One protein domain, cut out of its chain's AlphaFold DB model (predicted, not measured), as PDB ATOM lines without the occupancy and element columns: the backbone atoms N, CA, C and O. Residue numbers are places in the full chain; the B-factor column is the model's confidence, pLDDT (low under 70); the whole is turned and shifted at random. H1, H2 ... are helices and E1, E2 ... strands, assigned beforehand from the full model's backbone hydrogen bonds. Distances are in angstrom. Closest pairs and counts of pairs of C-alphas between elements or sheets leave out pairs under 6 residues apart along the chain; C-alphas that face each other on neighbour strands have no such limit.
ATOM      1  N   ALA A  20      26.628 -49.535  45.673       66.88
ATOM      2  CA  ALA A  20      26.218 -48.892  44.429       66.88
ATOM      3  C   ALA A  20      26.401 -47.367  44.526       66.88
ATOM      4  O   ALA A  20      26.225 -46.784  45.598       66.88
ATOM      5  N   CYS A  21      26.737 -46.730  43.406       71.81
ATOM      6  CA  CYS A  21      26.799 -45.275  43.343       71.81
ATOM      7  C   CYS A  21      25.395 -44.664  43.412       71.81
ATOM      8  O   CYS A  21      24.441 -45.218  42.860       71.81
ATOM      9  N   VAL A  22      25.269 -43.501  44.048       62.94
ATOM     10  CA  VAL A  22      23.986 -42.806  44.203       62.94
ATOM     11  C   VAL A  22      23.937 -41.626  43.238       62.94
ATOM     12  O   VAL A  22      24.878 -40.840  43.154       62.94
ATOM     13  N   SER A  23      22.832 -41.488  42.504       57.66
ATOM     14  CA  SER A  23      22.552 -40.283  41.720       57.66
ATOM     15  C   SER A  23      21.602 -39.383  42.498       57.66
ATOM     16  O   SER A  23      20.511 -39.812  42.871       57.66
ATOM     17  N   THR A  24      21.983 -38.125  42.697       50.66
ATOM     18  CA  THR A  24      21.056 -37.051  43.093       50.66
ATOM     19  C   THR A  24      20.489 -36.306  41.876       50.66
ATOM     20  O   THR A  24      19.626 -35.443  42.029       50.66
ATOM     21  N   ALA A  25      20.941 -36.645  40.661       50.06
ATOM     22  CA  ALA A  25      20.548 -35.985  39.423       50.06
ATOM     23  C   ALA A  25      19.358 -36.688  38.730       50.06
ATOM     24  O   ALA A  25      19.242 -37.920  38.801       50.06
ATOM     25  N   PRO A  26      18.487 -35.933  38.024       44.59
ATOM     26  CA  PRO A  26      17.444 -36.501  37.175       44.59
ATOM     27  C   PRO A  26      18.044 -37.391  36.078       44.59
ATOM     28  O   PRO A  26      19.181 -37.198  35.650       44.59
ATOM     29  N   VAL A  27      17.250 -38.352  35.598       46.31
ATOM     30  CA  VAL A  27      17.634 -39.313  34.552       46.31
ATOM     31  C   VAL A  27      18.219 -38.583  33.333       46.31
ATOM     32  O   VAL A  27      17.483 -37.919  32.606       46.31
ATOM     33  N   GLY A  28      19.528 -38.726  33.097       47.75
ATOM     34  CA  GLY A  28      20.161 -38.319  31.838       47.75
ATOM     35  C   GLY A  28      21.501 -37.582  31.906       47.75
ATOM     36  O   GLY A  28      22.162 -37.546  30.872       47.75
ATOM     37  N   THR A  29      21.960 -37.028  33.038       48.41
ATOM     38  CA  THR A  29      23.243 -36.286  33.057       48.41
ATOM     39  C   THR A  29      23.994 -36.277  34.401       48.41
ATOM     40  O   THR A  29      23.400 -36.074  35.453       48.41
ATOM     41  N   LEU A  30      25.335 -36.368  34.283       45.09
ATOM     42  CA  LEU A  30      26.415 -36.148  35.275       45.09
ATOM     43  C   LEU A  30      26.643 -37.249  36.345       45.09
ATOM     44  O   LEU A  30      25.724 -37.999  36.659       45.09
ATOM     45  N   PRO A  31      27.906 -37.443  36.801       49.75
ATOM     46  CA  PRO A  31      28.379 -38.716  37.351       49.75
ATOM     47  C   PRO A  31      27.731 -39.063  38.688       49.75
ATOM     48  O   PRO A  31      27.554 -38.202  39.550       49.75
ATOM     49  N   LEU A  32      27.424 -40.351  38.858       62.66
ATOM     50  CA  LEU A  32      26.936 -40.892  40.118       62.66
ATOM     51  C   LEU A  32      27.999 -40.682  41.206       62.66
ATOM     52  O   LEU A  32      29.192 -40.854  40.966       62.66
ATOM     53  N   SER A  33      27.576 -40.246  42.386       61.38
ATOM     54  CA  SER A  33      28.462 -39.874  43.487       61.38
ATOM     55  C   SER A  33      28.545 -40.975  44.537       61.38
ATOM     56  O   SER A  33      27.617 -41.769  44.708       61.38
ATOM     57  N   CYS A  34      29.653 -40.966  45.271       68.56
ATOM     58  CA  CYS A  34      29.824 -41.714  46.504       68.56
ATOM     59  C   CYS A  34      30.182 -40.733  47.631       68.56
ATOM     60  O   CYS A  34      30.867 -39.738  47.396       68.56
ATOM     61  N   GLY A  35      29.692 -40.992  48.836       59.00
ATOM     62  CA  GLY A  35      30.141 -40.373  50.078       59.00
ATOM     63  C   GLY A  35      31.488 -40.921  50.576       59.00
ATOM     64  O   GLY A  35      32.067 -41.849  50.010       59.00
ATOM     65  N   ASP A  36      31.992 -40.325  51.657       62.72
ATOM     66  CA  ASP A  36      33.119 -40.840  52.453       62.72
ATOM     67  C   ASP A  36      34.454 -41.004  51.695       62.72
ATOM     68  O   ASP A  36      35.151 -42.008  51.833       62.72
ATOM     69  N   ASN A  37      34.843 -39.998  50.896       65.56
ATOM     70  CA  ASN A  37      36.099 -39.953  50.117       65.56
ATOM     71  C   ASN A  37      36.276 -41.081  49.083       65.56
ATOM     72  O   ASN A  37      37.342 -41.194  48.474       65.56
ATOM     73  N   THR A  38      35.246 -41.896  48.855       74.44
ATOM     74  CA  THR A  38      35.229 -42.899  47.790       74.44
ATOM     75  C   THR A  38      34.830 -42.260  46.458       74.44
ATOM     76  O   THR A  38      34.307 -41.146  46.389       74.44
ATOM     77  N   ARG A  39      35.117 -42.953  45.360       75.94
ATOM     78  CA  ARG A  39      34.777 -42.540  44.002       75.94
ATOM     79  C   ARG A  39      33.880 -43.571  43.359       75.94
ATOM     80  O   ARG A  39      34.126 -44.770  43.464       75.94
ATOM     81  N   CYS A  40      32.877 -43.078  42.645       77.88
ATOM     82  CA  CYS A  40      32.103 -43.932  41.772       77.88
ATOM     83  C   CYS A  40      32.958 -44.325  40.575       77.88
ATOM     84  O   CYS A  40      33.508 -43.458  39.889       77.88
ATOM     85  N   VAL A  41      33.072 -45.625  40.351       77.00
ATOM     86  CA  VAL A  41      33.825 -46.187  39.239       77.00
ATOM     87  C   VAL A  41      32.999 -47.232  38.510       77.00
ATOM     88  O   VAL A  41      32.121 -47.874  39.094       77.00
ATOM     89  N   THR A  42      33.291 -47.418  37.231       76.94
ATOM     90  CA  THR A  42      32.585 -48.329  36.342       76.94
ATOM     91  C   THR A  42      33.390 -49.606  36.179       76.94
ATOM     92  O   THR A  42      34.469 -49.606  35.586       76.94
ATOM     93  N   ASN A  43      32.846 -50.722  36.656       72.62
ATOM     94  CA  ASN A  43      33.411 -52.044  36.438       72.62
ATOM     95  C   ASN A  43      32.287 -53.019  36.046       72.62
ATOM     96  O   ASN A  43      31.416 -53.320  36.868       72.62
ATOM     97  N   PRO A  44      32.276 -53.549  34.810       69.12
ATOM     98  CA  PRO A  44      31.225 -54.456  34.354       69.12
ATOM     99  C   PRO A  44      31.087 -55.716  35.219       69.12
ATOM    100  O   PRO A  44      29.982 -56.253  35.328       69.12
ATOM    101  N   LEU A  45      32.159 -56.166  35.882       69.00
ATOM    102  CA  LEU A  45      32.116 -57.336  36.761       69.00
ATOM    103  C   LEU A  45      31.403 -57.062  38.090       69.00
ATOM    104  O   LEU A  45      30.866 -57.990  38.691       69.00
ATOM    105  N   PHE A  46      31.318 -55.804  38.527       63.53
ATOM    106  CA  PHE A  46      30.581 -55.452  39.742       63.53
ATOM    107  C   PHE A  46      29.069 -55.571  39.588       63.53
ATOM    108  O   PHE A  46      28.384 -55.702  40.598       63.53
ATOM    109  N   SER A  47      28.545 -55.658  38.361       60.34
ATOM    110  CA  SER A  47      27.115 -55.905  38.131       60.34
ATOM    111  C   SER A  47      26.603 -57.172  38.817       60.34
ATOM    112  O   SER A  47      25.462 -57.201  39.275       60.34
ATOM    113  N   VAL A  48      27.457 -58.190  38.957       57.91
ATOM    114  CA  VAL A  48      27.139 -59.443  39.655       57.91
ATOM    115  C   VAL A  48      27.047 -59.238  41.173       57.91
ATOM    116  O   VAL A  48      26.275 -59.917  41.842       57.91
ATOM    117  N   ILE A  49      27.796 -58.272  41.706       55.38
ATOM    118  CA  ILE A  49      28.014 -58.057  43.140       55.38
ATOM    119  C   ILE A  49      27.054 -57.008  43.701       55.38
ATOM    120  O   ILE A  49      26.348 -57.236  44.679       55.38
ATOM    121  N   THR A  50      27.047 -55.827  43.088       54.69
ATOM    122  CA  THR A  50      26.349 -54.634  43.577       54.69
ATOM    123  C   THR A  50      25.018 -54.422  42.860       54.69
ATOM    124  O   THR A  50      24.323 -53.444  43.129       54.69
ATOM    125  N   ARG A  51      24.658 -55.328  41.932       58.72
ATOM    126  CA  ARG A  51      23.527 -55.201  40.990       58.72
ATOM    127  C   ARG A  51      23.615 -53.953  40.102       58.72
ATOM    128  O   ARG A  51      22.631 -53.561  39.481       58.72
ATOM    129  N   SER A  52      24.800 -53.351  40.033       62.09
ATOM    130  CA  SER A  52      25.121 -52.154  39.269       62.09
ATOM    131  C   SER A  52      26.488 -52.335  38.620       62.09
ATOM    132  O   SER A  52      27.411 -52.876  39.217       62.09
ATOM    133  N   THR A  53      26.660 -51.861  37.390       67.81
ATOM    134  CA  THR A  53      27.987 -51.801  36.751       67.81
ATOM    135  C   THR A  53      28.877 -50.712  37.353       67.81
ATOM    136  O   THR A  53      30.022 -50.555  36.934       67.81
ATOM    137  N   GLN A  54      28.358 -49.959  38.323       72.62
ATOM    138  CA  GLN A  54      29.059 -48.894  39.016       72.62
ATOM    139  C   GLN A  54      29.066 -49.130  40.524       72.62
ATOM    140  O   GLN A  54      28.022 -49.439  41.114       72.62
ATOM    141  N   ALA A  55      30.230 -48.953  41.142       74.19
ATOM    142  CA  ALA A  55      30.417 -49.111  42.578       74.19
ATOM    143  C   ALA A  55      31.340 -48.032  43.155       74.19
ATOM    144  O   ALA A  55      32.147 -47.437  42.440       74.19
ATOM    145  N   CYS A  56      31.234 -47.816  44.461       77.12
ATOM    146  CA  CYS A  56      32.087 -46.909  45.215       77.12
ATOM    147  C   CYS A  56      33.397 -47.597  45.612       77.12
ATOM    148  O   CYS A  56      33.389 -48.517  46.428       77.12
ATOM    149  N   LEU A  57      34.526 -47.155  45.054       79.88
ATOM    150  CA  LEU A  57      35.870 -47.631  45.402       79.88
ATOM    151  C   LEU A  57      36.734 -46.497  45.958       79.88
ATOM    152  O   LEU A  57      36.441 -45.319  45.764       79.88
ATOM    153  N   CYS A  58      37.836 -46.837  46.618       80.50
ATOM    154  CA  CYS A  58      38.827 -45.836  46.995       80.50
ATOM    155  C   CYS A  58      39.462 -45.178  45.758       80.50
ATOM    156  O   CYS A  58      39.697 -45.859  44.758       80.50
ATOM    157  N   PRO A  59      39.759 -43.864  45.792       80.25
ATOM    158  CA  PRO A  59      40.547 -43.231  44.742       80.25
ATOM    159  C   PRO A  59      41.935 -43.872  44.657       80.25
ATOM    160  O   PRO A  59      42.476 -44.277  45.677       80.25
ATOM    161  N   LEU A  60      42.546 -43.860  43.468       80.00
ATOM    162  CA  LEU A  60      43.866 -44.458  43.190       80.00
ATOM    163  C   LEU A  60      45.015 -43.959  44.095       80.00
ATOM    164  O   LEU A  60      46.070 -44.579  44.166       80.00
ATOM    165  N   THR A  61      44.832 -42.827  44.781       82.06
ATOM    166  CA  THR A  61      45.778 -42.269  45.764       82.06
ATOM    167  C   THR A  61      45.598 -42.811  47.183       82.06
ATOM    168  O   THR A  61      46.291 -42.392  48.114       82.06
ATOM    169  N   SER A  62      44.662 -43.735  47.359       85.25
ATOM    170  CA  SER A  62      44.289 -44.345  48.626       85.25
ATOM    171  C   SER A  62      43.968 -45.822  48.429       85.25
ATOM    172  O   SER A  62      43.666 -46.259  47.323       85.25
ATOM    173  N   TYR A  63      43.997 -46.580  49.513       83.00
ATOM    174  CA  TYR A  63      43.633 -47.991  49.529       83.00
ATOM    175  C   TYR A  63      42.575 -48.238  50.605       83.00
ATOM    176  O   TYR A  63      42.511 -47.499  51.595       83.00
ATOM    177  N   PRO A  64      41.723 -49.251  50.427       82.19
ATOM    178  CA  PRO A  64      40.688 -49.559  51.387       82.19
ATOM    179  C   PRO A  64      41.240 -50.294  52.604       82.19
ATOM    180  O   PRO A  64      42.071 -51.199  52.512       82.19
ATOM    181  N   LEU A  65      40.725 -49.901  53.760       78.31
ATOM    182  CA  LEU A  65      40.970 -50.521  55.047       78.31
ATOM    183  C   LEU A  65      39.860 -51.527  55.393       78.31
ATOM    184  O   LEU A  65      38.728 -51.391  54.921       78.31
ATOM    185  N   PRO A  66      40.126 -52.489  56.298       70.38
ATOM    186  CA  PRO A  66      39.127 -53.468  56.744       70.38
ATOM    187  C   PRO A  66      37.868 -52.858  57.372       70.38
ATOM    188  O   PRO A  66      36.820 -53.489  57.406       70.38
ATOM    189  N   ASN A  67      37.957 -51.624  57.871       70.69
ATOM    190  CA  ASN A  67      36.829 -50.875  58.425       70.69
ATOM    191  C   ASN A  67      35.931 -50.229  57.345       70.69
ATOM    192  O   ASN A  67      35.025 -49.476  57.694       70.69
ATOM    193  N   GLY A  68      36.195 -50.474  56.056       68.31
ATOM    194  CA  GLY A  68      35.430 -49.918  54.939       68.31
ATOM    195  C   GLY A  68      35.753 -48.458  54.610       68.31
ATOM    196  O   GLY A  68      35.011 -47.836  53.852       68.31
ATOM    197  N   THR A  69      36.838 -47.908  55.165       76.38
ATOM    198  CA  THR A  69      37.313 -46.542  54.881       76.38
ATOM    199  C   THR A  69      38.506 -46.550  53.930       76.38
ATOM    200  O   THR A  69      39.176 -47.569  53.778       76.38
ATOM    201  N   CYS A  70      38.797 -45.414  53.301       80.19
ATOM    202  CA  CYS A  70      39.978 -45.250  52.456       80.19
ATOM    203  C   CYS A  70      41.107 -44.562  53.223       80.19
ATOM    204  O   CYS A  70      40.898 -43.515  53.837       80.19
ATOM    205  N   GLN A  71      42.314 -45.119  53.142       84.81
ATOM    206  CA  GLN A  71      43.527 -44.524  53.694       84.81
ATOM    207  C   GLN A  71      44.446 -44.038  52.575       84.81
ATOM    208  O   GLN A  71      44.731 -44.770  51.631       84.81
ATOM    209  N   THR A  72      44.941 -42.807  52.692       88.00
ATOM    210  CA  THR A  72      45.909 -42.227  51.752       88.00
ATOM    211  C   THR A  72      47.212 -43.028  51.730       88.00
ATOM    212  O   THR A  72      47.705 -43.439  52.779       88.00
ATOM    213  N   ILE A  73      47.783 -43.229  50.539       88.44
ATOM    214  CA  ILE A  73      49.045 -43.967  50.352       88.44
ATOM    215  C   ILE A  73      50.254 -43.116  50.748       88.44
ATOM    216  O   ILE A  73      51.206 -43.635  51.329       88.44
ATOM    217  N   THR A  74      50.229 -41.813  50.468       91.50
ATOM    218  CA  THR A  74      51.306 -40.887  50.839       91.50
ATOM    219  C   THR A  74      51.614 -40.963  52.336       91.50
ATOM    220  O   THR A  74      50.712 -40.870  53.168       91.50
ATOM    221  N   GLY A  75      52.892 -41.128  52.678       88.81
ATOM    222  CA  GLY A  75      53.372 -41.251  54.056       88.81
ATOM    223  C   GLY A  75      53.241 -42.652  54.662       88.81
ATOM    224  O   GLY A  75      53.701 -42.871  55.782       88.81
ATOM    225  N   THR A  76      52.646 -43.619  53.954       91.00
ATOM    226  CA  THR A  76      52.563 -45.006  54.447       91.00
ATOM    227  C   THR A  76      53.896 -45.737  54.320       91.00
ATOM    228  O   THR A  76      54.670 -45.423  53.417       91.00
ATOM    229  N   PRO A  77      54.191 -46.700  55.214       91.38
ATOM    230  CA  PRO A  77      55.469 -47.395  55.203       91.38
ATOM    231  C   PRO A  77      55.648 -48.260  53.949       91.38
ATOM    232  O   PRO A  77      54.711 -48.941  53.524       91.38
ATOM    233  N   CYS A  78      56.865 -48.267  53.411       91.31
ATOM    234  CA  CYS A  78      57.297 -49.097  52.285       91.31
ATOM    235  C   CYS A  78      58.737 -49.579  52.483       91.31
ATOM    236  O   CYS A  78      59.538 -48.923  53.151       91.31
ATOM    237  N   GLN A  79      59.070 -50.723  51.898       88.62
ATOM    238  CA  GLN A  79      60.438 -51.222  51.761       88.62
ATOM    239  C   GLN A  79      60.949 -51.038  50.332       88.62
ATOM    240  O   GLN A  79      62.131 -50.765  50.120       88.62
ATOM    241  N   VAL A  80      60.057 -51.168  49.350       86.38
ATOM    242  CA  VAL A  80      60.337 -50.965  47.926       86.38
ATOM    243  C   VAL A  80      59.224 -50.146  47.271       86.38
ATOM    244  O   VAL A  80      58.115 -50.052  47.790       86.38
ATOM    245  N   ALA A  81      59.504 -49.547  46.110       80.75
ATOM    246  CA  ALA A  81      58.503 -48.775  45.361       80.75
ATOM    247  C   ALA A  81      57.264 -49.616  44.992       80.75
ATOM    248  O   ALA A  81      56.146 -49.104  44.993       80.75
ATOM    249  N   GLU A  82      57.462 -50.920  44.762       83.31
ATOM    250  CA  GLU A  82      56.391 -51.873  44.458       83.31
ATOM    251  C   GLU A  82      55.343 -51.952  45.582       83.31
ATOM    252  O   GLU A  82      54.165 -52.109  45.291       83.31
ATOM    253  N   ASP A  83      55.712 -51.731  46.850       84.25
ATOM    254  CA  ASP A  83      54.748 -51.741  47.962       84.25
ATOM    255  C   ASP A  83      53.707 -50.620  47.819       84.25
ATOM    256  O   ASP A  83      52.519 -50.802  48.092       84.25
ATOM    257  N   CYS A  84      54.150 -49.447  47.364       87.62
ATOM    258  CA  CYS A  84      53.290 -48.290  47.137       87.62
ATOM    259  C   CYS A  84      52.415 -48.485  45.897       87.62
ATOM    260  O   CYS A  84      51.229 -48.143  45.906       87.62
ATOM    261  N   GLU A  85      52.981 -49.082  44.844       82.81
ATOM    262  CA  GLU A  85      52.233 -49.450  43.644       82.81
ATOM    263  C   GLU A  85      51.137 -50.462  43.975       82.81
ATOM    264  O   GLU A  85      49.983 -50.238  43.603       82.81
ATOM    265  N   VAL A  86      51.454 -51.506  44.749       80.69
ATOM    266  CA  VAL A  86      50.495 -52.525  45.190       80.69
ATOM    267  C   VAL A  86      49.341 -51.906  45.979       80.69
ATOM    268  O   VAL A  86      48.188 -52.250  45.733       80.69
ATOM    269  N   LYS A  87      49.604 -50.935  46.861       84.75
ATOM    270  CA  LYS A  87      48.530 -50.206  47.562       84.75
ATOM    271  C   LYS A  87      47.612 -49.451  46.598       84.75
ATOM    272  O   LYS A  87      46.406 -49.433  46.802       84.75
ATOM    273  N   SER A  88      48.151 -48.850  45.539       80.81
ATOM    274  CA  SER A  88      47.352 -48.056  44.587       80.81
ATOM    275  C   SER A  88      46.418 -48.880  43.702       80.81
ATOM    276  O   SER A  88      45.370 -48.394  43.277       80.81
ATOM    277  N   ILE A  89      46.784 -50.134  43.436       78.56
ATOM    278  CA  ILE A  89      45.986 -51.073  42.639       78.56
ATOM    279  C   ILE A  89      45.032 -51.908  43.494       78.56
ATOM    280  O   ILE A  89      44.140 -52.554  42.944       78.56
ATOM    281  N   ASP A  90      45.228 -51.931  44.813       79.19
ATOM    282  CA  ASP A  90      44.448 -52.733  45.744       79.19
ATOM    283  C   ASP A  90      43.063 -52.116  45.944       79.19
ATOM    284  O   ASP A  90      42.784 -51.446  46.933       79.19
ATOM    285  N   CYS A  91      42.168 -52.327  44.980       76.44
ATOM    286  CA  CYS A  91      40.816 -51.790  45.062       76.44
ATOM    287  C   CYS A  91      39.907 -52.575  46.015       76.44
ATOM    288  O   CYS A  91      38.810 -52.093  46.295       76.44
ATOM    289  N   ILE A  92      40.339 -53.750  46.510       75.62
ATOM    290  CA  ILE A  92      39.543 -54.569  47.439       75.62
ATOM    291  C   ILE A  92      40.070 -54.630  48.882       75.62
ATOM    292  O   ILE A  92      39.341 -55.044  49.782       75.62
ATOM    293  N   GLY A  93      41.310 -54.204  49.112       76.88
ATOM    294  CA  GLY A  93      41.909 -54.070  50.444       76.88
ATOM    295  C   GLY A  93      42.637 -55.312  50.918       76.88
ATOM    296  O   GLY A  93      42.752 -55.513  52.126       76.88
ATOM    297  N   VAL A  94      43.125 -56.149  49.998       76.81
ATOM    298  CA  VAL A  94      43.860 -57.384  50.324       76.81
ATOM    299  C   VAL A  94      45.055 -57.097  51.222       76.81
ATOM    300  O   VAL A  94      45.339 -57.869  52.138       76.81
ATOM    301  N   THR A  95      45.729 -55.967  51.005       73.00
ATOM    302  CA  THR A  95      46.874 -55.537  51.817       73.00
ATOM    303  C   THR A  95      46.499 -55.297  53.282       73.00
ATOM    304  O   THR A  95      47.346 -55.429  54.163       73.00
ATOM    305  N   GLY A  96      45.229 -54.997  53.568       68.81
ATOM    306  CA  GLY A  96      44.699 -54.797  54.915       68.81
ATOM    307  C   GLY A  96      44.221 -56.074  55.613       68.81
ATOM    308  O   GLY A  96      43.894 -56.017  56.796       68.81
ATOM    309  N   TRP A  97      44.163 -57.222  54.930       71.62
ATOM    310  CA  TRP A  97      43.569 -58.453  55.483       71.62
ATOM    311  C   TRP A  97      44.502 -59.236  56.417       71.62
ATOM    312  O   TRP A  97      44.087 -60.243  56.987       71.62
ATOM    313  N   GLY A  98      45.755 -58.800  56.583       68.81
ATOM    314  CA  GLY A  98      46.729 -59.484  57.442       68.81
ATOM    315  C   GLY A  98      47.076 -60.896  56.960       68.81
ATOM    316  O   GLY A  98      47.405 -61.761  57.769       68.81
ATOM    317  N   LEU A  99      46.956 -61.145  55.653       70.38
ATOM    318  CA  LEU A  99      47.325 -62.419  55.046       70.38
ATOM    319  C   LEU A  99      48.846 -62.591  55.028       70.38
ATOM    320  O   LEU A  99      49.601 -61.622  54.974       70.38
ATOM    321  N   ASP A 100      49.286 -63.848  54.997       75.50
ATOM    322  CA  ASP A 100      50.689 -64.168  54.752       75.50
ATOM    323  C   ASP A 100      51.163 -63.605  53.397       75.50
ATOM    324  O   ASP A 100      50.377 -63.481  52.448       75.50
ATOM    325  N   ALA A 101      52.450 -63.269  53.286       69.75
ATOM    326  CA  ALA A 101      53.006 -62.598  52.109       69.75
ATOM    327  C   ALA A 101      52.814 -63.418  50.819       69.75
ATOM    328  O   ALA A 101      52.429 -62.864  49.787       69.75
ATOM    329  N   ALA A 102      52.995 -64.744  50.885       71.88
ATOM    330  CA  ALA A 102      52.826 -65.621  49.726       71.88
ATOM    331  C   ALA A 102      51.370 -65.648  49.233       71.88
ATOM    332  O   ALA A 102      51.099 -65.635  48.030       71.88
ATOM    333  N   LEU A 103      50.419 -65.642  50.170       70.06
ATOM    334  CA  LEU A 103      48.995 -65.630  49.858       70.06
ATOM    335  C   LEU A 103      48.549 -64.259  49.339       70.06
ATOM    336  O   LEU A 103      47.794 -64.187  48.371       70.06
ATOM    337  N   THR A 104      49.062 -63.182  49.934       69.56
ATOM    338  CA  THR A 104      48.826 -61.807  49.480       69.56
ATOM    339  C   THR A 104      49.279 -61.640  48.038       69.56
ATOM    340  O   THR A 104      48.522 -61.129  47.225       69.56
ATOM    341  N   GLN A 105      50.464 -62.140  47.684       70.31
ATOM    342  CA  GLN A 105      51.001 -62.035  46.327       70.31
ATOM    343  C   GLN A 105      50.183 -62.843  45.302       70.31
ATOM    344  O   GLN A 105      49.936 -62.378  44.185       70.31
ATOM    345  N   PHE A 106      49.703 -64.030  45.693       76.19
ATOM    346  CA  PHE A 106      48.806 -64.835  44.863       76.19
ATOM    347  C   PHE A 106      47.468 -64.120  44.609       76.19
ATOM    348  O   PHE A 106      47.040 -63.984  43.461       76.19
ATOM    349  N   VAL A 107      46.827 -63.609  45.664       73.12
ATOM    350  CA  VAL A 107      45.525 -62.926  45.572       73.12
ATOM    351  C   VAL A 107      45.660 -61.565  44.881       73.12
ATOM    352  O   VAL A 107      44.803 -61.209  44.072       73.12
ATOM    353  N   ALA A 108      46.758 -60.839  45.107       71.12
ATOM    354  CA  ALA A 108      47.033 -59.543  44.489       71.12
ATOM    355  C   ALA A 108      47.003 -59.609  42.959       71.12
ATOM    356  O   ALA A 108      46.518 -58.680  42.323       71.12
ATOM    357  N   SER A 109      47.436 -60.720  42.356       70.44
ATOM    358  CA  SER A 109      47.373 -60.906  40.899       70.44
ATOM    359  C   SER A 109      45.929 -60.941  40.379       70.44
ATOM    360  O   SER A 109      45.610 -60.322  39.363       70.44
ATOM    361  N   PHE A 110      45.035 -61.634  41.091       71.62
ATOM    362  CA  PHE A 110      43.612 -61.692  40.750       71.62
ATOM    363  C   PHE A 110      42.925 -60.342  40.981       71.62
ATOM    364  O   PHE A 110      42.155 -59.875  40.142       71.62
ATOM    365  N   VAL A 111      43.262 -59.676  42.082       74.56
ATOM    366  CA  VAL A 111      42.735 -58.349  42.414       74.56
ATOM    367  C   VAL A 111      43.184 -57.302  41.417       74.56
ATOM    368  O   VAL A 111      42.341 -56.580  40.902       74.56
ATOM    369  N   LEU A 112      44.463 -57.277  41.048       73.31
ATOM    370  CA  LEU A 112      44.977 -56.413  39.989       73.31
ATOM    371  C   LEU A 112      44.174 -56.599  38.695       73.31
ATOM    372  O   LEU A 112      43.784 -55.613  38.071       73.31
ATOM    373  N   ALA A 113      43.911 -57.845  38.292       73.44
ATOM    374  CA  ALA A 113      43.146 -58.127  37.080       73.44
ATOM    375  C   ALA A 113      41.721 -57.553  37.157       73.44
ATOM    376  O   ALA A 113      41.261 -56.922  36.206       73.44
ATOM    377  N   LEU A 114      41.046 -57.710  38.297       74.38
ATOM    378  CA  LEU A 114      39.709 -57.160  38.519       74.38
ATOM    379  C   LEU A 114      39.700 -55.632  38.575       74.38
ATOM    380  O   LEU A 114      38.854 -55.001  37.943       74.38
ATOM    381  N   CYS A 115      40.647 -55.032  39.293       75.12
ATOM    382  CA  CYS A 115      40.752 -53.586  39.439       75.12
ATOM    383  C   CYS A 115      41.123 -52.914  38.109       75.12
ATOM    384  O   CYS A 115      40.646 -51.821  37.836       75.12
ATOM    385  N   ARG A 116      41.896 -53.566  37.229       73.56
ATOM    386  CA  ARG A 116      42.198 -53.049  35.877       73.56
ATOM    387  C   ARG A 116      40.985 -52.980  34.950       73.56
ATOM    388  O   ARG A 116      40.980 -52.183  34.016       73.56
ATOM    389  N   ILE A 117      39.967 -53.803  35.189       74.50
ATOM    390  CA  ILE A 117      38.717 -53.767  34.413       74.50
ATOM    391  C   ILE A 117      37.898 -52.509  34.749       74.50
ATOM    392  O   ILE A 117      37.028 -52.111  33.975       74.50
ATOM    393  N   THR A 118      38.214 -51.838  35.859       76.44
ATOM    394  CA  THR A 118      37.653 -50.534  36.201       76.44
ATOM    395  C   THR A 118      38.074 -49.496  35.161       76.44
ATOM    396  O   THR A 118      39.260 -49.206  34.985       76.44
ATOM    397  N   VAL A 119      37.096 -48.940  34.448       69.31
ATOM    398  CA  VAL A 119      37.305 -48.071  33.279       69.31
ATOM    399  C   VAL A 119      38.187 -46.874  33.626       69.31
ATOM    400  O   VAL A 119      39.127 -46.554  32.902       69.31
ATOM    401  N   GLU A 120      37.945 -46.259  34.775       71.88
ATOM    402  CA  GLU A 120      38.627 -45.064  35.260       71.88
ATOM    403  C   GLU A 120      40.124 -45.304  35.521       71.88
ATOM    404  O   GLU A 120      40.917 -44.365  35.455       71.88
ATOM    405  N   TYR A 121      40.540 -46.554  35.743       70.94
ATOM    406  CA  TYR A 121      41.940 -46.914  35.998       70.94
ATOM    407  C   TYR A 121      42.752 -47.076  34.701       70.94
ATOM    408  O   TYR A 121      43.974 -47.210  34.744       70.94
ATOM    409  N   ASN A 122      42.098 -47.013  33.534       68.62
ATOM    410  CA  ASN A 122      42.734 -47.159  32.223       68.62
ATOM    411  C   ASN A 122      43.182 -45.829  31.589       68.62
ATOM    412  O   ASN A 122      43.694 -45.828  30.470       68.62
ATOM    413  N   TYR A 123      43.016 -44.695  32.274       69.06
ATOM    414  CA  TYR A 123      43.358 -43.384  31.709       69.06
ATOM    415  C   TYR A 123      44.621 -42.783  32.318       69.06
ATOM    416  O   TYR A 123      45.503 -42.343  31.581       69.06
ATOM    417  N   GLN A 124      44.720 -42.761  33.648       71.38
ATOM    418  CA  GLN A 124      45.861 -42.208  34.375       71.38
ATOM    419  C   GLN A 124      46.072 -42.994  35.663       71.38
ATOM    420  O   GLN A 124      45.127 -43.240  36.410       71.38
ATOM    421  N   ILE A 125      47.321 -43.366  35.914       78.00
ATOM    422  CA  ILE A 125      47.732 -44.158  37.072       78.00
ATOM    423  C   ILE A 125      48.752 -43.367  37.895       78.00
ATOM    424  O   ILE A 125      49.642 -42.740  37.315       78.00
ATOM    425  N   PRO A 126      48.640 -43.350  39.231       83.38
ATOM    426  CA  PRO A 126      49.636 -42.709  40.071       83.38
ATOM    427  C   PRO A 126      50.940 -43.507  40.066       83.38
ATOM    428  O   PRO A 126      50.938 -44.733  40.148       83.38
ATOM    429  N   VAL A 127      52.051 -42.784  39.979       87.19
ATOM    430  CA  VAL A 127      53.409 -43.312  40.089       87.19
ATOM    431  C   VAL A 127      53.944 -42.964  41.470       87.19
ATOM    432  O   VAL A 127      53.895 -41.804  41.894       87.19
ATOM    433  N   TRP A 128      54.478 -43.974  42.150       89.44
ATOM    434  CA  TRP A 128      54.939 -43.876  43.527       89.44
ATOM    435  C   TRP A 128      56.431 -44.153  43.636       89.44
ATOM    436  O   TRP A 128      56.994 -44.924  42.863       89.44
ATOM    437  N   THR A 129      57.066 -43.548  44.633       92.25
ATOM    438  CA  THR A 129      58.409 -43.925  45.081       92.25
ATOM    439  C   THR A 129      58.369 -44.324  46.544       92.25
ATOM    440  O   THR A 129      57.541 -43.827  47.308       92.25
ATOM    441  N   CYS A 130      59.306 -45.182  46.937       93.50
ATOM    442  CA  CYS A 130      59.639 -45.364  48.336       93.50
ATOM    443  C   CYS A 130      60.794 -44.425  48.696       93.50
ATOM    444  O   CYS A 130      61.911 -44.561  48.193       93.50
ATOM    445  N   THR A 131      60.503 -43.431  49.528       94.19
ATOM    446  CA  THR A 131      61.487 -42.444  49.984       94.19
ATOM    447  C   THR A 131      62.568 -43.090  50.859       94.19
ATOM    448  O   THR A 131      62.326 -44.137  51.461       94.19
ATOM    449  N   PRO A 132      63.739 -42.444  51.033       92.00
ATOM    450  CA  PRO A 132      64.772 -42.919  51.960       92.00
ATOM    451  C   PRO A 132      64.300 -43.057  53.418       92.00
ATOM    452  O   PRO A 132      64.924 -43.761  54.205       92.00
ATOM    453  N   SER A 133      63.198 -42.398  53.788       93.00
ATOM    454  CA  SER A 133      62.517 -42.542  55.080       93.00
ATOM    455  C   SER A 133      61.564 -43.743  55.156       93.00
ATOM    456  O   SER A 133      60.796 -43.833  56.111       93.00
ATOM    457  N   ASN A 134      61.600 -44.659  54.179       94.25
ATOM    458  CA  ASN A 134      60.710 -45.821  54.068       94.25
ATOM    459  C   ASN A 134      59.228 -45.429  54.013       94.25
ATOM    460  O   ASN A 134      58.387 -46.075  54.633       94.25
ATOM    461  N   GLN A 135      58.910 -44.342  53.306       95.19
ATOM    462  CA  GLN A 135      57.539 -43.858  53.138       95.19
ATOM    463  C   GLN A 135      57.179 -43.685  51.668       95.19
ATOM    464  O   GLN A 135      57.994 -43.199  50.881       95.19
ATOM    465  N   CYS A 136      55.949 -44.041  51.315       92.81
ATOM    466  CA  CYS A 136      55.415 -43.833  49.982       92.81
ATOM    467  C   CYS A 136      55.242 -42.343  49.698       92.81
ATOM    468  O   CYS A 136      54.611 -41.627  50.479       92.81
ATOM    469  N   ASP A 137      55.743 -41.900  48.552       94.19
ATOM    470  CA  ASP A 137      55.551 -40.540  48.066       94.19
ATOM    471  C   ASP A 137      55.087 -40.537  46.607       94.19
ATOM    472  O   ASP A 137      55.420 -41.432  45.822       94.19
ATOM    473  N   PHE A 138      54.267 -39.550  46.268       90.88
ATOM    474  CA  PHE A 138      53.643 -39.427  44.958       90.88
ATOM    475  C   PHE A 138      54.547 -38.629  44.019       90.88
ATOM    476  O   PHE A 138      54.850 -37.467  44.281       90.88
ATOM    477  N   ILE A 139      54.947 -39.231  42.898       88.81
ATOM    478  CA  ILE A 139      55.875 -38.600  41.944       88.81
ATOM    479  C   ILE A 139      55.129 -37.970  40.764       88.81
ATOM    480  O   ILE A 139      55.580 -36.979  40.192       88.81
ATOM    481  N   GLY A 140      53.995 -38.547  40.362       85.75
ATOM    482  CA  GLY A 140      53.244 -38.067  39.207       85.75
ATOM    483  C   GLY A 140      52.244 -39.076  38.662       85.75
ATOM    484  O   GLY A 140      51.928 -40.076  39.299       85.75
ATOM    485  N   LEU A 141      51.736 -38.800  37.462       83.75
ATOM    486  CA  LEU A 141      50.784 -39.653  36.754       83.75
ATOM    487  C   LEU A 141      51.438 -40.238  35.500       83.75
ATOM    488  O   LEU A 141      52.163 -39.536  34.794       83.75
ATOM    489  N   ALA A 142      51.144 -41.499  35.201       78.31
ATOM    490  CA  ALA A 142      51.543 -42.173  33.969       78.31
ATOM    491  C   ALA A 142      50.321 -42.713  33.211       78.31
ATOM    492  O   ALA A 142      49.214 -42.795  33.749       78.31
ATOM    493  N   THR A 143      50.520 -43.082  31.947       73.69
ATOM    494  CA  THR A 143      49.544 -43.855  31.170       73.69
ATOM    495  C   THR A 143      49.743 -45.357  31.425       73.69
ATOM    496  O   THR A 143      50.862 -45.783  31.707       73.69
TER     497      THR A 143
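This is residues 20 to 143 of the 242 residues of the protein "uncharacterized protein LOC106161245" of Lingula unguis (UniProt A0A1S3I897). In one half of an elongated body, helix H2 is packed between the antiparallel hairpin E5 and E6, chiefly along E5, and the longest helix H3, with E3 of the small hairpin E3 and E4 also packed on it. The other half holds the short strand pair E1 and E2, with H1 beside E2, and the loop of residues 20 to 38, which reaches the far end at Val 27. The printed part has 124 residues, with four named helices and six named strands in the order E1 H1 E2 E3 E4 H2 H3 H4 E5 E6. The class is mixed, with three separate two-stranded antiparallel sheets. The whole is compact by its radius of gyration of the C-alphas, 15.1 A, yet spans 50 by 29 by 27 A.

Begin with E5, residues 125 to 130, and E6, residues 136 to 142, a hairpin at 147 degrees; look there for N 127 and O 140, 2.8 A apart. Next find H2, residues 81 to 89: the closest C-alphas to E5 are those of Ala 81 and Cys 130, 4.7 A apart. H3, residues 101 to 116, touches H2 at Ile 89 and Leu 112, C-alphas 6.0 A apart, at a steep tilt of 50 degrees, the same way. E3, residues 62 to 64, and E4, residues 70 to 72, form a hairpin with N 63 and O 71 at 2.9 A; the closest C-alphas of E3 and H2, those of Tyr 63 and Lys 87, are 5.7 A apart. E1, residues 39 to 42, and E2, residues 54 to 57, are antiparallel, with N 39 and O 57 at 2.7 A. H1, residues 44 to 50, has its closest C-alpha pair with E2 at Phe 46 and Gln 54, 6.8 A, and is apart from H2. H4, residues 119 to 122, is close to H3 but not clearly touching, C-alphas 116 and 122 being 7.0 A apart. Every O i to N i+4 pair is within hydrogen-bond range in H2, against 10 of 12 in H3 and 1 of 3 in H1, where 3 of 4 O i to N i+3 pairs are; H4 is too short for an i+4 pair.

Find C-alpha 39 at (34.777, -42.540, 44.002), where E1 begins. H3 runs 21.7 A from C-alpha 101 at (53.006, -62.598, 52.109), with a kink of 31 degrees near residue 110. H2 measures 13.0 A, E5 16.4 A and E6 16.6 A, the last ending at C-alpha 142, (51.543, -42.173, 33.969).

The farthest C-alphas, of Val 27 and Pro 132, are 50.4 A apart. The printed part has no cut, and the link from H2 to H3 is long. Mean pLDDT of the printed part is 74.8; look for values under 70 at residues 22 to 37 and 44 to 53, among others.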